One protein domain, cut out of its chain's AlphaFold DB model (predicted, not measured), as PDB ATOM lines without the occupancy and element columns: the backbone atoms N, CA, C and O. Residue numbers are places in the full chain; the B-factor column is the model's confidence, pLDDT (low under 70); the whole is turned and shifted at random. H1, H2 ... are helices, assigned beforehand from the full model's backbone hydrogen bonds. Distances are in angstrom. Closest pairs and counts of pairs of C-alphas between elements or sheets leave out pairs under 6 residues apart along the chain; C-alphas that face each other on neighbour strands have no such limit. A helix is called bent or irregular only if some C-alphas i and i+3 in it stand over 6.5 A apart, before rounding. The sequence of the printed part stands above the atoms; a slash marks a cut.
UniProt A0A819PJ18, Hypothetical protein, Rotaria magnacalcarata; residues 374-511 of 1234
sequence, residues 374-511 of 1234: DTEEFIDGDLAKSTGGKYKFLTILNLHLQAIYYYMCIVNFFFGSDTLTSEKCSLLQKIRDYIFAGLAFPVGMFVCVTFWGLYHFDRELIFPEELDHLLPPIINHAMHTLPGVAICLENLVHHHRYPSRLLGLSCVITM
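What this domain is: This is residues 374 to 511 of the 1234 residues of the protein "Hypothetical protein" of Rotaria magnacalcarata (UniProt A0A819PJ18). Three long helices, H3, the bent H4 and H6, run up and down beside one another as a loose bundle along the longest axis, H3 meeting both arms of H4 and H6 meeting its second arm, H4b. Short H7 packs on the first arm, H4a, while H1, H2 and H5 lie toward the end of the bundle away from the H3 to H4 loop, where residues 464 to 469 stick out. The printed part has 138 residues with seven named helices, H1 to H7 in chain order, and no named strand: all helix. It is loose, with a radius of gyration of the C-alphas of 17.8 A, and elongated, spanning 58 by 31 by 29 A.

How they stand to each other: The longest helix and hub is H4, residues 427 to 457, assigned as one helix by its hydrogen bonds but bent, with C-alphas 438 and 441 7.2 A apart. Its arms, H4a at residues 427 to 438 and H4b at residues 441 to 457, stand at a shallow tilt of 26 degrees. H3, residues 394 to 415, touches H4a at a shallow tilt of 27 degrees, opposite ways, in a helical hairpin; their closest C-alphas are those of Asn 412 and Leu 428, 5.8 A apart. H3 touches H4b too, closest at the C-alphas of Asn 398 and Gly 444, 6.3 A. H6, residues 473 to 493, has a kink of 40 degrees near residue 482; it touches H4b at a steep tilt of 41 degrees, opposite ways, closest at the C-alphas of Cys 448 and His 480, 4.8 A. H3 and H6 touch and run the same way at 37 degrees, only just steep, closest at the C-alphas of Thr 395 and Met 479, 6.6 A. H7, residues 501 to 509, touches H4a at a steep tilt of 65 degrees, the C-alphas of Gly 438 and Gly 504 being closest at 5.3 A. H2, residues 389 to 392, is close to H3 but not clearly touching, closest at the C-alphas of Tyr 391 and Leu 397, 6.3 A. H1, residues 375 to 378, is apart from H3. H5, residues 465 to 469, only just irregular with C-alphas 466 and 469 6.6 A apart, meets H6 only through their link. Each O i to N i+4 pair is within hydrogen-bond range in H3, H4a, H4b and H7; H6 has 14 of 17, H5 0 of 1 with 1 of 2 O i to N i+3 pairs, and H1 and H2 are too short for such a pair.

Where its parts are: From first to last C-alpha, H3 measures 30.9 A, H6 28.1 A, H4b 24.0 A and H4a 16.3 A. H3 begins at C-alpha 394 (136.933, 122.447, 155.619), and H7 ends at C-alpha 509 (134.135, 132.868, 167.370).

The domain as a whole: The C-alphas of Glu 423 and Glu 466, the two farthest apart, are 58.1 A apart. The printed part has no cut, and the link from H3 to H4, of 11 residues, is long. The mean pLDDT of the printed part is 74.4, and residues 374 to 390, 419 to 424, 458 to 472 and 499 to 511 are under 70.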
ATOM      1  N   ASP A 374     135.124 116.830 140.631       53.62
ATOM      2  CA  ASP A 374     134.331 115.925 141.460       53.62
ATOM      3  C   ASP A 374     135.215 114.854 142.108       53.62
ATOM      4  O   ASP A 374     135.705 113.923 141.480       53.62
ATOM      5  N   THR A 375     135.364 114.962 143.425       52.69
ATOM      6  CA  THR A 375     135.947 113.918 144.281       52.69
ATOM      7  C   THR A 375     135.017 112.709 144.455       52.69
ATOM      8  O   THR A 375     135.392 111.746 145.118       52.69
ATOM      9  N   GLU A 376     133.814 112.737 143.870       47.59
ATOM     10  CA  GLU A 376     132.830 111.653 143.960       47.59
ATOM     11  C   GLU A 376     133.192 110.435 143.097       47.59
ATOM     12  O   GLU A 376     132.810 109.325 143.449       47.59
ATOM     13  N   GLU A 377     133.997 110.593 142.040       46.78
ATOM     14  CA  GLU A 377     134.380 109.476 141.158       46.78
ATOM     15  C   GLU A 377     135.445 108.546 141.784       46.78
ATOM     16  O   GLU A 377     135.620 107.412 141.347       46.78
ATOM     17  N   PHE A 378     136.127 108.996 142.848       46.56
ATOM     18  CA  PHE A 378     137.204 108.261 143.533       46.56
ATOM     19  C   PHE A 378     136.799 107.660 144.889       46.56
ATOM     20  O   PHE A 378     137.595 106.961 145.517       46.56
ATOM     21  N   ILE A 379     135.583 107.933 145.370       46.25
ATOM     22  CA  ILE A 379     135.124 107.495 146.691       46.25
ATOM     23  C   ILE A 379     133.959 106.520 146.519       46.25
ATOM     24  O   ILE A 379     132.806 106.919 146.373       46.25
ATOM     25  N   ASP A 380     134.286 105.232 146.574       38.94
ATOM     26  CA  ASP A 380     133.339 104.125 146.454       38.94
ATOM     27  C   ASP A 380     132.187 104.203 147.491       38.94
ATOM     28  O   ASP A 380     132.336 104.715 148.610       38.94
ATOM     29  N   GLY A 381     131.010 103.716 147.085       42.69
ATOM     30  CA  GLY A 381     129.656 104.184 147.447       42.69
ATOM     31  C   GLY A 381     129.146 104.125 148.902       42.69
ATOM     32  O   GLY A 381     127.942 104.305 149.117       42.69
ATOM     33  N   ASP A 382     130.000 103.948 149.912       43.47
ATOM     34  CA  ASP A 382     129.593 103.949 151.329       43.47
ATOM     35  C   ASP A 382     129.944 105.245 152.082       43.47
ATOM     36  O   ASP A 382     129.270 105.598 153.055       43.47
ATOM     37  N   LEU A 383     130.920 106.034 151.613       44.00
ATOM     38  CA  LEU A 383     131.230 107.339 152.221       44.00
ATOM     39  C   LEU A 383     130.247 108.442 151.776       44.00
ATOM     40  O   LEU A 383     129.971 109.371 152.548       44.00
ATOM     41  N   ALA A 384     129.697 108.314 150.561       43.69
ATOM     42  CA  ALA A 384     128.700 109.215 149.974       43.69
ATOM     43  C   ALA A 384     127.349 109.180 150.716       43.69
ATOM     44  O   ALA A 384     126.613 110.163 150.721       43.69
ATOM     45  N   LYS A 385     127.049 108.081 151.426       45.56
ATOM     46  CA  LYS A 385     125.828 107.928 152.238       45.56
ATOM     47  C   LYS A 385     125.914 108.572 153.629       45.56
ATOM     48  O   LYS A 385     124.926 108.566 154.362       45.56
ATOM     49  N   SER A 386     127.064 109.135 154.019       52.91
ATOM     50  CA  SER A 386     127.194 109.857 155.295       52.91
ATOM     51  C   SER A 386     126.629 111.281 155.190       52.91
ATOM     52  O   SER A 386     126.919 112.011 154.243       52.91
ATOM     53  N   THR A 387     125.809 111.692 156.163       47.06
ATOM     54  CA  THR A 387     125.153 113.011 156.194       47.06
ATOM     55  C   THR A 387     126.184 114.146 156.089       47.06
ATOM     56  O   THR A 387     126.913 114.394 157.050       47.06
ATOM     57  N   GLY A 388     126.250 114.826 154.934       57.16
ATOM     58  CA  GLY A 388     127.113 115.998 154.686       57.16
ATOM     59  C   GLY A 388     128.000 115.950 153.427       57.16
ATOM     60  O   GLY A 388     128.517 116.994 153.030       57.16
ATOM     61  N   GLY A 389     128.166 114.789 152.775       69.62
ATOM     62  CA  GLY A 389     128.872 114.664 151.483       69.62
ATOM     63  C   GLY A 389     130.293 115.263 151.456       69.62
ATOM     64  O   GLY A 389     131.013 115.214 152.457       69.62
ATOM     65  N   LYS A 390     130.701 115.854 150.319       62.81
ATOM     66  CA  LYS A 390     132.001 116.550 150.146       62.81
ATOM     67  C   LYS A 390     132.146 117.836 150.975       62.81
ATOM     68  O   LYS A 390     133.256 118.242 151.312       62.81
ATOM     69  N   TYR A 391     131.032 118.434 151.392       72.06
ATOM     70  CA  TYR A 391     131.003 119.678 152.171       72.06
ATOM     71  C   TYR A 391     131.322 119.493 153.662       72.06
ATOM     72  O   TYR A 391     131.400 120.474 154.397       72.06
ATOM     73  N   LYS A 392     131.577 118.258 154.115       70.06
ATOM     74  CA  LYS A 392     132.123 117.991 155.458       70.06
ATOM     75  C   LYS A 392     133.576 118.448 155.624       70.06
ATOM     76  O   LYS A 392     134.044 118.604 156.748       70.06
ATOM     77  N   PHE A 393     134.305 118.621 154.519       74.56
ATOM     78  CA  PHE A 393     135.718 118.978 154.543       74.56
ATOM     79  C   PHE A 393     135.901 120.495 154.520       74.56
ATOM     80  O   PHE A 393     135.490 121.172 153.574       74.56
ATOM     81  N   LEU A 394     136.602 121.022 155.528       81.75
ATOM     82  CA  LEU A 394     136.933 122.447 155.619       81.75
ATOM     83  C   LEU A 394     137.703 122.946 154.385       81.75
ATOM     84  O   LEU A 394     137.517 124.085 153.973       81.75
ATOM     85  N   THR A 395     138.505 122.088 153.750       82.38
ATOM     86  CA  THR A 395     139.212 122.388 152.498       82.38
ATOM     87  C   THR A 395     138.262 122.775 151.363       82.38
ATOM     88  O   THR A 395     138.501 123.763 150.675       82.38
ATOM     89  N   ILE A 396     137.156 122.040 151.195       82.62
ATOM     90  CA  ILE A 396     136.165 122.302 150.140       82.62
ATOM     91  C   ILE A 396     135.388 123.583 150.444       82.62
ATOM     92  O   ILE A 396     135.168 124.403 149.552       82.62
ATOM     93  N   LEU A 397     135.019 123.793 151.711       85.94
ATOM     94  CA  LEU A 397     134.353 125.023 152.153       85.94
ATOM     95  C   LEU A 397     135.250 126.255 151.965       85.94
ATOM     96  O   LEU A 397     134.778 127.291 151.503       85.94
ATOM     97  N   ASN A 398     136.545 126.131 152.263       88.81
ATOM     98  CA  ASN A 398     137.533 127.177 152.014       88.81
ATOM     99  C   ASN A 398     137.620 127.517 150.524       88.81
ATOM    100  O   ASN A 398     137.616 128.687 150.170       88.81
ATOM    101  N   LEU A 399     137.645 126.517 149.644       87.75
ATOM    102  CA  LEU A 399     137.756 126.734 148.203       87.75
ATOM    103  C   LEU A 399     136.564 127.532 147.636       87.75
ATOM    104  O   LEU A 399     136.755 128.485 146.881       87.75
ATOM    105  N   HIS A 400     135.345 127.221 148.092       88.25
ATOM    106  CA  HIS A 400     134.141 127.989 147.750       88.25
ATOM    107  C   HIS A 400     134.185 129.408 148.331       88.25
ATOM    108  O   HIS A 400     133.845 130.366 147.641       88.25
ATOM    109  N   LEU A 401     134.634 129.558 149.582       90.56
ATOM    110  CA  LEU A 401     134.805 130.861 150.223       90.56
ATOM    111  C   LEU A 401     135.796 131.748 149.451       90.56
ATOM    112  O   LEU A 401     135.487 132.912 149.202       90.56
ATOM    113  N   GLN A 402     136.947 131.203 149.038       92.25
ATOM    114  CA  GLN A 402     137.928 131.931 148.228       92.25
ATOM    115  C   GLN A 402     137.348 132.315 146.865       92.25
ATOM    116  O   GLN A 402     137.474 133.466 146.457       92.25
ATOM    117  N   ALA A 403     136.669 131.394 146.172       91.06
ATOM    118  CA  ALA A 403     136.051 131.687 144.879       91.06
ATOM    119  C   ALA A 403     135.044 132.845 144.985       91.06
ATOM    120  O   ALA A 403     135.140 133.822 144.243       91.06
ATOM    121  N   ILE A 404     134.127 132.783 145.959       91.88
ATOM    122  CA  ILE A 404     133.133 133.839 146.216       91.88
ATOM    123  C   ILE A 404     133.820 135.174 146.521       91.88
ATOM    124  O   ILE A 404     133.408 136.213 146.004       91.88
ATOM    125  N   TYR A 405     134.872 135.149 147.337       94.06
ATOM    126  CA  TYR A 405     135.630 136.344 147.681       94.06
ATOM    127  C   TYR A 405     136.278 136.997 146.448       94.06
ATOM    128  O   TYR A 405     136.100 138.193 146.235       94.06
ATOM    129  N   TYR A 406     136.943 136.230 145.580       93.94
ATOM    130  CA  TYR A 406     137.567 136.789 144.376       93.94
ATOM    131  C   TYR A 406     136.554 137.273 143.337       93.94
ATOM    132  O   TYR A 406     136.773 138.316 142.719       93.94
ATOM    133  N   TYR A 407     135.401 136.611 143.194       92.88
ATOM    134  CA  TYR A 407     134.293 137.169 142.408       92.88
ATOM    135  C   TYR A 407     133.814 138.507 142.975       92.88
ATOM    136  O   TYR A 407     133.526 139.439 142.224       92.88
ATOM    137  N   MET A 408     133.785 138.642 144.301       89.50
ATOM    138  CA  MET A 408     133.451 139.899 144.952       89.50
ATOM    139  C   MET A 408     134.514 140.987 144.721       89.50
ATOM    140  O   MET A 408     134.143 142.146 144.524       89.50
ATOM    141  N   CYS A 409     135.807 140.645 144.685       90.19
ATOM    142  CA  CYS A 409     136.875 141.581 144.314       90.19
ATOM    143  C   CYS A 409     136.698 142.106 142.882       90.19
ATOM    144  O   CYS A 409     136.786 143.315 142.665       90.19
ATOM    145  N   ILE A 410     136.342 141.232 141.932       91.06
ATOM    146  CA  ILE A 410     136.035 141.615 140.543       91.06
ATOM    147  C   ILE A 410     134.831 142.568 140.500       91.06
ATOM    148  O   ILE A 410     134.882 143.610 139.851       91.06
ATOM    149  N   VAL A 411     133.755 142.264 141.231       89.88
ATOM    150  CA  VAL A 411     132.574 143.142 141.301       89.88
ATOM    151  C   VAL A 411     132.920 144.494 141.936       89.88
ATOM    152  O   VAL A 411     132.472 145.532 141.445       89.88
ATOM    153  N   ASN A 412     133.745 144.517 142.987       87.88
ATOM    154  CA  ASN A 412     134.190 145.764 143.611       87.88
ATOM    155  C   ASN A 412     135.081 146.598 142.678       87.88
ATOM    156  O   ASN A 412     135.030 147.821 142.746       87.88
ATOM    157  N   PHE A 413     135.852 145.967 141.791       86.19
ATOM    158  CA  PHE A 413     136.655 146.677 140.796       86.19
ATOM    159  C   PHE A 413     135.785 147.468 139.804       86.19
ATOM    160  O   PHE A 413     136.082 148.624 139.516       86.19
ATOM    161  N   PHE A 414     134.692 146.876 139.306       84.56
ATOM    162  CA  PHE A 414     133.821 147.531 138.318       84.56
ATOM    163  C   PHE A 414     132.789 148.488 138.929       84.56
ATOM    164  O   PHE A 414     132.459 149.502 138.317       84.56
ATOM    165  N   PHE A 415     132.260 148.166 140.112       83.06
ATOM    166  CA  PHE A 415     131.101 148.862 140.695       83.06
ATOM    167  C   PHE A 415     131.361 149.460 142.084       83.06
ATOM    168  O   PHE A 415     130.490 150.123 142.649       83.06
ATOM    169  N   GLY A 416     132.528 149.189 142.667       78.69
ATOM    170  CA  GLY A 416     132.902 149.632 144.002       78.69
ATOM    171  C   GLY A 416     133.791 150.872 144.005       78.69
ATOM    172  O   GLY A 416     133.885 151.634 143.046       78.69
ATOM    173  N   SER A 417     134.444 151.086 145.140       73.50
ATOM    174  CA  SER A 417     135.438 152.139 145.340       73.50
ATOM    175  C   SER A 417     136.667 151.532 146.002       73.50
ATOM    176  O   SER A 417     136.531 150.568 146.747       73.50
ATOM    177  N   ASP A 418     137.837 152.132 145.800       70.31
ATOM    178  CA  ASP A 418     139.064 151.815 146.543       70.31
ATOM    179  C   ASP A 418     139.641 153.110 147.140       70.31
ATOM    180  O   ASP A 418     140.736 153.564 146.810       70.31
ATOM    181  N   THR A 419     138.850 153.773 147.991       65.19
ATOM    182  CA  THR A 419     139.256 155.014 148.668       65.19
ATOM    183  C   THR A 419     139.845 154.720 150.049       65.19
ATOM    184  O   THR A 419     139.327 153.892 150.799       65.19
ATOM    185  N   LEU A 420     140.938 155.417 150.389       58.09
ATOM    186  CA  LEU A 420     141.620 155.328 151.692       58.09
ATOM    187  C   LEU A 420     140.968 156.220 152.769       58.09
ATOM    188  O   LEU A 420     141.248 156.065 153.957       58.09
ATOM    189  N   THR A 421     140.101 157.159 152.375       53.97
ATOM    190  CA  THR A 421     139.449 158.124 153.271       53.97
ATOM    191  C   THR A 421     138.017 157.703 153.613       53.97
ATOM    192  O   THR A 421     137.226 157.320 152.753       53.97
ATOM    193  N   SER A 422     137.661 157.785 154.900       53.03
ATOM    194  CA  SER A 422     136.437 157.176 155.447       53.03
ATOM    195  C   SER A 422     135.116 157.780 154.942       53.03
ATOM    196  O   SER A 422     134.067 157.176 155.166       53.03
ATOM    197  N   GLU A 423     135.140 158.939 154.285       54.91
ATOM    198  CA  GLU A 423     133.932 159.670 153.874       54.91
ATOM    199  C   GLU A 423     133.338 159.193 152.533       54.91
ATOM    200  O   GLU A 423     132.191 159.517 152.240       54.91
ATOM    201  N   LYS A 424     134.066 158.394 151.727       59.66
ATOM    202  CA  LYS A 424     133.638 157.975 150.370       59.66
ATOM    203  C   LYS A 424     133.776 156.468 150.073       59.66
ATOM    204  O   LYS A 424     133.934 156.091 148.913       59.66
ATOM    205  N   CYS A 425     133.746 155.591 151.080       70.38
ATOM    206  CA  CYS A 425     133.805 154.136 150.850       70.38
ATOM    207  C   CYS A 425     132.430 153.556 150.478       70.38
ATOM    208  O   CYS A 425     131.476 153.667 151.257       70.38
ATOM    209  N   SER A 426     132.357 152.867 149.340       81.88
ATOM    210  CA  SER A 426     131.196 152.094 148.890       81.88
ATOM    211  C   SER A 426     130.867 150.934 149.840       81.88
ATOM    212  O   SER A 426     131.715 150.431 150.584       81.88
ATOM    213  N   LEU A 427     129.605 150.495 149.818       81.44
ATOM    214  CA  LEU A 427     129.152 149.339 150.596       81.44
ATOM    215  C   LEU A 427     129.885 148.054 150.174       81.44
ATOM    216  O   LEU A 427     130.254 147.260 151.035       81.44
ATOM    217  N   LEU A 428     130.156 147.895 148.872       83.56
ATOM    218  CA  LEU A 428     130.903 146.763 148.316       83.56
ATOM    219  C   LEU A 428     132.320 146.677 148.897       83.56
ATOM    220  O   LEU A 428     132.713 145.607 149.360       83.56
ATOM    221  N   GLN A 429     133.028 147.808 148.995       85.31
ATOM    222  CA  GLN A 429     134.372 147.867 149.577       85.31
ATOM    223  C   GLN A 429     134.359 147.449 151.054       85.31
ATOM    224  O   GLN A 429     135.197 146.663 151.494       85.31
ATOM    225  N   LYS A 430     133.367 147.920 151.826       82.69
ATOM    226  CA  LYS A 430     133.230 147.577 153.255       82.69
ATOM    227  C   LYS A 430     132.946 146.093 153.471       82.69
ATOM    228  O   LYS A 430     133.522 145.498 154.376       82.69
ATOM    229  N   ILE A 431     132.063 145.503 152.663       85.81
ATOM    230  CA  ILE A 431     131.730 144.078 152.770       85.81
ATOM    231  C   ILE A 431     132.932 143.226 152.327       85.81
ATOM    232  O   ILE A 431     133.264 142.265 153.018       85.81
ATOM    233  N   ARG A 432     133.636 143.607 151.247       89.56
ATOM    234  CA  ARG A 432     134.830 142.895 150.755       89.56
ATOM    235  C   ARG A 432     135.903 142.845 151.835       89.56
ATOM    236  O   ARG A 432     136.388 141.770 152.169       89.56
ATOM    237  N   ASP A 433     136.237 143.998 152.408       87.94
ATOM    238  CA  ASP A 433     137.296 144.107 153.415       87.94
ATOM    239  C   ASP A 433     136.921 143.389 154.726       87.94
ATOM    240  O   ASP A 433     137.785 142.826 155.401       87.94
ATOM    241  N   TYR A 434     135.626 143.335 155.058       84.38
ATOM    242  CA  TYR A 434     135.123 142.555 156.190       84.38
ATOM    243  C   TYR A 434     135.253 141.042 155.961       84.38
ATOM    244  O   TYR A 434     135.751 140.336 156.837       84.38
ATOM    245  N   ILE A 435     134.849 140.541 154.786       86.81
ATOM    246  CA  ILE A 435     134.960 139.116 154.429       86.81
ATOM    247  C   ILE A 435     136.429 138.699 154.324       86.81
ATOM    248  O   ILE A 435     136.789 137.631 154.823       86.81
ATOM    249  N   PHE A 436     137.283 139.549 153.747       90.06
ATOM    250  CA  PHE A 436     138.727 139.327 153.688       90.06
ATOM    251  C   PHE A 436     139.312 139.107 155.088       90.06
ATOM    252  O   PHE A 436     139.874 138.050 155.372       90.06
ATOM    253  N   ALA A 437     139.127 140.086 155.979       84.94
ATOM    254  CA  ALA A 437     139.728 140.078 157.307       84.94
ATOM    255  C   ALA A 437     139.107 139.035 158.251       84.94
ATOM    256  O   ALA A 437     139.803 138.494 159.109       84.94
ATOM    257  N   GLY A 438     137.801 138.787 158.128       80.62
ATOM    258  CA  GLY A 438     137.056 137.916 159.034       80.62
ATOM    259  C   GLY A 438     137.047 136.443 158.635       80.62
ATOM    260  O   GLY A 438     136.969 135.593 159.519       80.62
ATOM    261  N   LEU A 439     137.105 136.132 157.334       84.25
ATOM    262  CA  LEU A 439     136.861 134.781 156.820       84.25
ATOM    263  C   LEU A 439     137.924 134.324 155.814       84.25
ATOM    264  O   LEU A 439     138.618 133.344 156.080       84.25
ATOM    265  N   ALA A 440     138.086 135.010 154.679       88.50
ATOM    266  CA  ALA A 440     138.896 134.495 153.571       88.50
ATOM    267  C   ALA A 440     140.389 134.380 153.928       88.50
ATOM    268  O   ALA A 440     140.994 133.332 153.694       88.50
ATOM    269  N   PHE A 441     140.979 135.404 154.554       88.75
ATOM    270  CA  PHE A 441     142.392 135.374 154.938       88.75
ATOM    271  C   PHE A 441     142.689 134.355 156.058       88.75
ATOM    272  O   PHE A 441     143.561 133.503 155.862       88.75
ATOM    273  N   PRO A 442     141.962 134.343 157.199       87.31
ATOM    274  CA  PRO A 442     142.225 133.374 158.265       87.31
ATOM    275  C   PRO A 442     142.010 131.916 157.839       87.31
ATOM    276  O   PRO A 442     142.848 131.068 158.144       87.31
ATOM    277  N   VAL A 443     140.918 131.614 157.124       85.94
ATOM    278  CA  VAL A 443     140.588 130.235 156.723       85.94
ATOM    279  C   VAL A 443     141.550 129.734 155.642       85.94
ATOM    280  O   VAL A 443     142.038 128.607 155.747       85.94
ATOM    281  N   GLY A 444     141.898 130.574 154.658       87.81
ATOM    282  CA  GLY A 444     142.852 130.224 153.602       87.81
ATOM    283  C   GLY A 444     144.243 129.896 154.146       87.81
ATOM    284  O   GLY A 444     144.831 128.874 153.783       87.81
ATOM    285  N   MET A 445     144.741 130.708 155.084       89.31
ATOM    286  CA  MET A 445     146.030 130.459 155.735       89.31
ATOM    287  C   MET A 445     145.989 129.256 156.674       89.31
ATOM    288  O   MET A 445     146.936 128.471 156.691       89.31
ATOM    289  N   PHE A 446     144.898 129.070 157.422       87.38
ATOM    290  CA  PHE A 446     144.743 127.921 158.311       87.38
ATOM    291  C   PHE A 446     144.779 126.600 157.539       87.38
ATOM    292  O   PHE A 446     145.555 125.718 157.900       87.38
ATOM    293  N   VAL A 447     144.003 126.466 156.457       86.88
ATOM    294  CA  VAL A 447     143.966 125.239 155.641       86.88
ATOM    295  C   VAL A 447     145.334 124.939 155.021       86.88
ATOM    296  O   VAL A 447     145.775 123.794 155.070       86.88
ATOM    297  N   CYS A 448     146.029 125.953 154.500       88.56
ATOM    298  CA  CYS A 448     147.361 125.788 153.909       88.56
ATOM    299  C   CYS A 448     148.394 125.311 154.940       88.56
ATOM    300  O   CYS A 448     149.056 124.291 154.757       88.56
ATOM    301  N   VAL A 449     148.494 126.026 156.061       86.94
ATOM    302  CA  VAL A 449     149.484 125.752 157.107       86.94
ATOM    303  C   VAL A 449     149.230 124.413 157.791       86.94
ATOM    304  O   VAL A 449     150.175 123.668 158.038       86.94
ATOM    305  N   THR A 450     147.974 124.093 158.113       82.44
ATOM    306  CA  THR A 450     147.650 122.841 158.814       82.44
ATOM    307  C   THR A 450     147.845 121.622 157.929       82.44
ATOM    308  O   THR A 450     148.419 120.644 158.399       82.44
ATOM    309  N   PHE A 451     147.447 121.686 156.654       85.44
ATOM    310  CA  PHE A 451     147.662 120.588 155.715       85.44
ATOM    311  C   PHE A 451     149.153 120.296 155.539       85.44
ATOM    312  O   PHE A 451     149.588 119.182 155.811       85.44
ATOM    313  N   TRP A 452     149.960 121.298 155.173       87.31
ATOM    314  CA  TRP A 452     151.395 121.091 154.957       87.31
ATOM    315  C   TRP A 452     152.161 120.802 156.248       87.31
ATOM    316  O   TRP A 452     153.136 120.056 156.223       87.31
ATOM    317  N   GLY A 453     151.709 121.342 157.382       84.19
ATOM    318  CA  GLY A 453     152.264 121.025 158.695       84.19
ATOM    319  C   GLY A 453     152.057 119.559 159.076       84.19
ATOM    320  O   GLY A 453     153.013 118.902 159.481       84.19
ATOM    321  N   LEU A 454     150.840 119.032 158.902       78.12
ATOM    322  CA  LEU A 454     150.544 117.614 159.135       78.12
ATOM    323  C   LEU A 454     151.258 116.721 158.115       78.12
ATOM    324  O   LEU A 454     151.885 115.748 158.512       78.12
ATOM    325  N   TYR A 455     151.250 117.108 156.838       79.56
ATOM    326  CA  TYR A 455     151.921 116.377 155.762       79.56
ATOM    327  C   TYR A 455     153.436 116.266 155.995       79.56
ATOM    328  O   TYR A 455     154.031 115.225 155.735       79.56
ATOM    329  N   HIS A 456     154.072 117.329 156.503       79.88
ATOM    330  CA  HIS A 456     155.498 117.329 156.834       79.88
ATOM    331  C   HIS A 456     155.823 116.513 158.090       79.88
ATOM    332  O   HIS A 456     156.897 115.921 158.162       79.88
ATOM    333  N   PHE A 457     154.935 116.523 159.090       74.44
ATOM    334  CA  PHE A 457     155.157 115.801 160.341       74.44
ATOM    335  C   PHE A 457     155.005 114.291 160.151       74.44
ATOM    336  O   PHE A 457     155.906 113.540 160.507       74.44
ATOM    337  N   ASP A 458     153.877 113.869 159.583       67.38
ATOM    338  CA  ASP A 458     153.606 112.485 159.216       67.38
ATOM    339  C   ASP A 458     152.443 112.457 158.215       67.38
ATOM    340  O   ASP A 458     151.283 112.683 158.574       67.38
ATOM    341  N   ARG A 459     152.749 112.201 156.937       69.75
ATOM    342  CA  ARG A 459     151.732 112.177 155.876       69.75
ATOM    343  C   ARG A 459     150.688 111.079 156.079       69.75
ATOM    344  O   ARG A 459     149.558 111.263 155.630       69.75
ATOM    345  N   GLU A 460     151.022 109.992 156.784       69.25
ATOM    346  CA  GLU A 460     150.087 108.886 157.030       69.25
ATOM    347  C   GLU A 460     148.891 109.327 157.892       69.25
ATOM    348  O   GLU A 460     147.843 108.682 157.869       69.25
ATOM    349  N   LEU A 461     149.004 110.465 158.598       65.19
ATOM    350  CA  LEU A 461     147.903 111.120 159.322       65.19
ATOM    351  C   LEU A 461     146.851 111.761 158.403       65.19
ATOM    352  O   LEU A 461     145.767 112.124 158.867       65.19
ATOM    353  N   ILE A 462     147.181 111.980 157.128       69.31
ATOM    354  CA  ILE A 462     146.273 112.550 156.129       69.31
ATOM    355  C   ILE A 462     145.731 111.418 155.256       69.31
ATOM    356  O   ILE A 462     144.513 111.251 155.171       69.31
ATOM    357  N   PHE A 463     146.620 110.631 154.645       64.50
ATOM    358  CA  PHE A 463     146.293 109.379 153.960       64.50
ATOM    359  C   PHE A 463     147.565 108.517 153.749       64.50
ATOM    360  O   PHE A 463     148.670 109.060 153.733       64.50
ATOM    361  N   PRO A 464     147.439 107.184 153.603       61.41
ATOM    362  CA  PRO A 464     148.559 106.277 153.312       61.41
ATOM    363  C   PRO A 464     149.263 106.576 151.977       61.41
ATOM    364  O   PRO A 464     148.600 106.955 151.016       61.41
ATOM    365  N   GLU A 465     150.574 106.315 151.881       58.44
ATOM    366  CA  GLU A 465     151.382 106.510 150.652       58.44
ATOM    367  C   GLU A 465     150.787 105.821 149.412       58.44
ATOM    368  O   GLU A 465     150.875 106.335 148.303       58.44
ATOM    369  N   GLU A 466     150.101 104.696 149.598       53.78
ATOM    370  CA  GLU A 466     149.456 103.929 148.525       53.78
ATOM    371  C   GLU A 466     148.373 104.727 147.768       53.78
ATOM    372  O   GLU A 466     148.086 104.446 146.603       53.78
ATOM    373  N   LEU A 467     147.780 105.747 148.405       52.47
ATOM    374  CA  LEU A 467     146.761 106.613 147.804       52.47
ATOM    375  C   LEU A 467     147.344 107.791 147.001       52.47
ATOM    376  O   LEU A 467     146.578 108.456 146.299       52.47
ATOM    377  N   ASP A 468     148.667 108.016 147.014       57.72
ATOM    378  CA  ASP A 468     149.333 109.046 146.188       57.72
ATOM    379  C   ASP A 468     149.092 108.814 144.685       57.72
ATOM    380  O   ASP A 468     149.098 109.746 143.877       57.72
ATOM    381  N   HIS A 469     148.825 107.566 144.301       55.34
ATOM    382  CA  HIS A 469     148.463 107.216 142.937       55.34
ATOM    383  C   HIS A 469     147.085 107.773 142.535       55.34
ATOM    384  O   HIS A 469     146.915 108.177 141.383       55.34
ATOM    385  N   LEU A 470     146.123 107.821 143.465       54.69
ATOM    386  CA  LEU A 470     144.728 108.231 143.236       54.69
ATOM    387  C   LEU A 470     144.531 109.754 143.334       54.69
ATOM    388  O   LEU A 470     143.659 110.299 142.661       54.69
ATOM    389  N   LEU A 471     145.342 110.452 144.139       57.44
ATOM    390  CA  LEU A 471     145.281 111.907 144.326       57.44
ATOM    391  C   LEU A 471     146.566 112.587 143.819       57.44
ATOM    392  O   LEU A 471     147.514 112.767 144.587       57.44
ATOM    393  N   PRO A 472     146.610 113.027 142.546       65.00
ATOM    394  CA  PRO A 472     147.749 113.749 141.997       65.00
ATOM    395  C   PRO A 472     148.194 114.926 142.889       65.00
ATOM    396  O   PRO A 472     147.354 115.740 143.284       65.00
ATOM    397  N   PRO A 473     149.507 115.124 143.127       70.69
ATOM    398  CA  PRO A 473     150.016 116.204 143.984       70.69
ATOM    399  C   PRO A 473     149.558 117.610 143.571       70.69
ATOM    400  O   PRO A 473     149.447 118.508 144.406       70.69
ATOM    401  N   ILE A 474     149.251 117.809 142.285       78.12
ATOM    402  CA  ILE A 474     148.723 119.075 141.767       78.12
ATOM    403  C   ILE A 474     147.361 119.426 142.379       78.12
ATOM    404  O   ILE A 474     147.106 120.598 142.640       78.12
ATOM    405  N   ILE A 475     146.524 118.427 142.676       77.56
ATOM    406  CA  ILE A 475     145.223 118.620 143.323       77.56
ATOM    407  C   ILE A 475     145.445 119.070 144.767       77.56
ATOM    408  O   ILE A 475     144.831 120.040 145.207       77.56
ATOM    409  N   ASN A 476     146.412 118.470 145.471       82.12
ATOM    410  CA  ASN A 476     146.788 118.912 146.815       82.12
ATOM    411  C   ASN A 476     147.298 120.364 146.807       82.12
ATOM    412  O   ASN A 476     146.908 121.174 147.649       82.12
ATOM    413  N   HIS A 477     148.107 120.753 145.819       85.00
ATOM    414  CA  HIS A 477     148.527 122.148 145.674       85.00
ATOM    415  C   HIS A 477     147.368 123.092 145.331       85.00
ATOM    416  O   HIS A 477     147.271 124.163 145.934       85.00
ATOM    417  N   ALA A 478     146.466 122.698 144.432       84.00
ATOM    418  CA  ALA A 478     145.296 123.488 144.058       84.00
ATOM    419  C   ALA A 478     144.328 123.688 145.239       84.00
ATOM    420  O   ALA A 478     143.805 124.781 145.430       84.00
ATOM    421  N   MET A 479     144.137 122.667 146.077       82.75
ATOM    422  CA  MET A 479     143.202 122.706 147.205       82.75
ATOM    423  C   MET A 479     143.794 123.333 148.476       82.75
ATOM    424  O   MET A 479     143.057 123.948 149.249       82.75
ATOM    425  N   HIS A 480     145.106 123.199 148.703       85.88
ATOM    426  CA  HIS A 480     145.735 123.584 149.973       85.88
ATOM    427  C   HIS A 480     146.766 124.705 149.856       85.88
ATOM    428  O   HIS A 480     146.900 125.493 150.785       85.88
ATOM    429  N   THR A 481     147.478 124.830 148.733       90.12
ATOM    430  CA  THR A 481     148.521 125.864 148.569       90.12
ATOM    431  C   THR A 481     147.966 127.118 147.913       90.12
ATOM    432  O   THR A 481     148.177 128.227 148.405       90.12
ATOM    433  N   LEU A 482     147.222 126.944 146.818       89.06
ATOM    434  CA  LEU A 482     146.704 128.043 146.015       89.06
ATOM    435  C   LEU A 482     145.826 129.013 146.832       89.06
ATOM    436  O   LEU A 482     146.042 130.214 146.687       89.06
ATOM    437  N   PRO A 483     144.922 128.569 147.739       90.88
ATOM    438  CA  PRO A 483     144.147 129.481 148.586       90.88
ATOM    439  C   PRO A 483     145.008 130.401 149.452       90.88
ATOM    440  O   PRO A 483     144.726 131.590 149.556       90.88
ATOM    441  N   GLY A 484     146.072 129.859 150.052       89.12
ATOM    442  CA  GLY A 484     146.978 130.623 150.910       89.12
ATOM    443  C   GLY A 484     147.861 131.590 150.122       89.12
ATOM    444  O   GLY A 484     148.066 132.726 150.544       89.12
ATOM    445  N   VAL A 485     148.352 131.176 148.949       91.00
ATOM    446  CA  VAL A 485     149.186 132.033 148.090       91.00
ATOM    447  C   VAL A 485     148.358 133.154 147.468       91.00
ATOM    448  O   VAL A 485     148.763 134.313 147.537       91.00
ATOM    449  N   ALA A 486     147.188 132.835 146.910       89.44
ATOM    450  CA  ALA A 486     146.315 133.824 146.292       89.44
ATOM    451  C   ALA A 486     145.916 134.911 147.300       89.44
ATOM    452  O   ALA A 486     146.031 136.098 146.992       89.44
ATOM    453  N   ILE A 487     145.511 134.534 148.523       89.75
ATOM    454  CA  ILE A 487     145.037 135.507 149.520       89.75
ATOM    455  C   ILE A 487     146.173 136.371 150.088       89.75
ATOM    456  O   ILE A 487     145.955 137.529 150.447       89.75
ATOM    457  N   CYS A 488     147.407 135.852 150.105       89.44
ATOM    458  CA  CYS A 488     148.602 136.645 150.395       89.44
ATOM    459  C   CYS A 488     148.912 137.645 149.272       89.44
ATOM    460  O   CYS A 488     149.217 138.800 149.562       89.44
ATOM    461  N   LEU A 489     148.822 137.223 148.003       87.56
ATOM    462  CA  LEU A 489     149.015 138.109 146.851       87.56
ATOM    463  C   LEU A 489     147.960 139.218 146.812       87.56
ATOM    464  O   LEU A 489     148.308 140.373 146.576       87.56
ATOM    465  N   GLU A 490     146.705 138.899 147.128       87.31
ATOM    466  CA  GLU A 490     145.636 139.892 147.257       87.31
ATOM    467  C   GLU A 490     145.990 140.956 148.302       87.31
ATOM    468  O   GLU A 490     145.943 142.144 148.004       87.31
ATOM    469  N   ASN A 491     146.455 140.551 149.489       85.38
ATOM    470  CA  ASN A 491     146.855 141.484 150.547       85.38
ATOM    471  C   ASN A 491     148.036 142.397 150.154       85.38
ATOM    472  O   ASN A 491     148.178 143.500 150.680       85.38
ATOM    473  N   LEU A 492     148.919 141.929 149.263       82.25
ATOM    474  CA  LEU A 492     150.033 142.726 148.743       82.25
ATOM    475  C   LEU A 492     149.550 143.732 147.690       82.25
ATOM    476  O   LEU A 492     150.029 144.868 147.637       82.25
ATOM    477  N   VAL A 493     148.591 143.340 146.851       80.25
ATOM    478  CA  VAL A 493     148.121 144.159 145.729       80.25
ATOM    479  C   VAL A 493     147.017 145.132 146.147       80.25
ATOM    480  O   VAL A 493     147.060 146.288 145.726       80.25
ATOM    481  N   HIS A 494     146.108 144.744 147.038       78.81
ATOM    482  CA  HIS A 494     144.999 145.566 147.517       78.81
ATOM    483  C   HIS A 494     145.147 145.922 148.999       78.81
ATOM    484  O   HIS A 494     145.430 145.089 149.855       78.81
ATOM    485  N   HIS A 495     144.931 147.197 149.324       75.81
ATOM    486  CA  HIS A 495     144.879 147.637 150.715       75.81
ATOM    487  C   HIS A 495     143.473 147.412 151.276       75.81
ATOM    488  O   HIS A 495     142.523 148.066 150.843       75.81
ATOM    489  N   HIS A 496     143.351 146.540 152.277       80.75
ATOM    490  CA  HIS A 496     142.088 146.284 152.970       80.75
ATOM    491  C   HIS A 496     141.947 147.121 154.243       80.75
ATOM    492  O   HIS A 496     142.885 147.260 155.035       80.75
ATOM    493  N   ARG A 497     140.743 147.643 154.490       74.81
ATOM    494  CA  ARG A 497     140.397 148.285 155.760       74.81
ATOM    495  C   ARG A 497     139.904 147.248 156.766       74.81
ATOM    496  O   ARG A 497     138.770 146.785 156.705       74.81
ATOM    497  N   TYR A 498     140.733 146.943 157.755       75.50
ATOM    498  CA  TYR A 498     140.395 145.962 158.784       75.50
ATOM    499  C   TYR A 498     139.284 146.461 159.735       75.50
ATOM    500  O   TYR A 498     139.352 147.604 160.205       75.50
ATOM    501  N   PRO A 499     138.271 145.629 160.057       69.94
ATOM    502  CA  PRO A 499     137.275 145.948 161.078       69.94
ATOM    503  C   PRO A 499     137.912 146.011 162.476       69.94
ATOM    504  O   PRO A 499     139.049 145.587 162.691       69.94
ATOM    505  N   SER A 500     137.181 146.545 163.461       69.75
ATOM    506  CA  SER A 500     137.679 146.588 164.840       69.75
ATOM    507  C   SER A 500     137.982 145.171 165.349       69.75
ATOM    508  O   SER A 500     137.290 144.210 165.006       69.75
ATOM    509  N   ARG A 501     139.016 145.035 166.191       65.69
ATOM    510  CA  ARG A 501     139.491 143.728 166.687       65.69
ATOM    511  C   ARG A 501     138.375 142.891 167.324       65.69
ATOM    512  O   ARG A 501     138.408 141.676 167.206       65.69
ATOM    513  N   LEU A 502     137.382 143.532 167.946       65.19
ATOM    514  CA  LEU A 502     136.228 142.873 168.566       65.19
ATOM    515  C   LEU A 502     135.253 142.282 167.531       65.19
ATOM    516  O   LEU A 502     134.791 141.159 167.702       65.19
ATOM    517  N   LEU A 503     134.980 143.009 166.442       64.25
ATOM    518  CA  LEU A 503     134.139 142.542 165.332       64.25
ATOM    519  C   LEU A 503     134.818 141.406 164.553       64.25
ATOM    520  O   LEU A 503     134.179 140.400 164.258       64.25
ATOM    521  N   GLY A 504     136.125 141.525 164.291       60.06
ATOM    522  CA  GLY A 504     136.909 140.454 163.664       60.06
ATOM    523  C   GLY A 504     136.951 139.179 164.515       60.06
ATOM    524  O   GLY A 504     136.743 138.084 163.996       60.06
ATOM    525  N   LEU A 505     137.127 139.315 165.836       62.00
ATOM    526  CA  LEU A 505     137.098 138.183 166.769       62.00
ATOM    527  C   LEU A 505     135.707 137.535 166.838       62.00
ATOM    528  O   LEU A 505     135.609 136.313 166.887       62.00
ATOM    529  N   SER A 506     134.634 138.334 166.785       62.28
ATOM    530  CA  SER A 506     133.257 137.830 166.759       62.28
ATOM    531  C   SER A 506     133.006 136.901 165.568       62.28
ATOM    532  O   SER A 506     132.349 135.883 165.747       62.28
ATOM    533  N   CYS A 507     133.549 137.210 164.384       61.34
ATOM    534  CA  CYS A 507     133.415 136.367 163.188       61.34
ATOM    535  C   CYS A 507     134.150 135.024 163.311       61.34
ATOM    536  O   CYS A 507     133.627 133.997 162.884       61.34
ATOM    537  N   VAL A 508     135.336 135.019 163.930       59.44
ATOM    538  CA  VAL A 508     136.111 133.790 164.181       59.44
ATOM    539  C   VAL A 508     135.428 132.925 165.249       59.44
ATOM    540  O   VAL A 508     135.374 131.705 165.119       59.44
ATOM    541  N   ILE A 509     134.847 133.552 166.278       60.88
ATOM    542  CA  ILE A 509     134.135 132.868 167.370       60.88
ATOM    543  C   ILE A 509     132.785 132.299 166.908       60.88
ATOM    544  O   ILE A 509     132.382 131.244 167.392       60.88
ATOM    545  N   THR A 510     132.084 132.936 165.962       57.03
ATOM    546  CA  THR A 510     130.817 132.399 165.428       57.03
ATOM    547  C   THR A 510     131.008 131.210 164.482       57.03
ATOM    548  O   THR A 510     130.024 130.558 164.134       57.03
ATOM    549  N   MET A 511     132.244 130.909 164.061       50.53
ATOM    550  CA  MET A 511     132.533 129.885 163.052       50.53
ATOM    551  C   MET A 511     132.770 128.445 163.571       50.53
ATOM    552  O   MET A 511     133.188 127.605 162.774       50.53
TER     553      MET A 511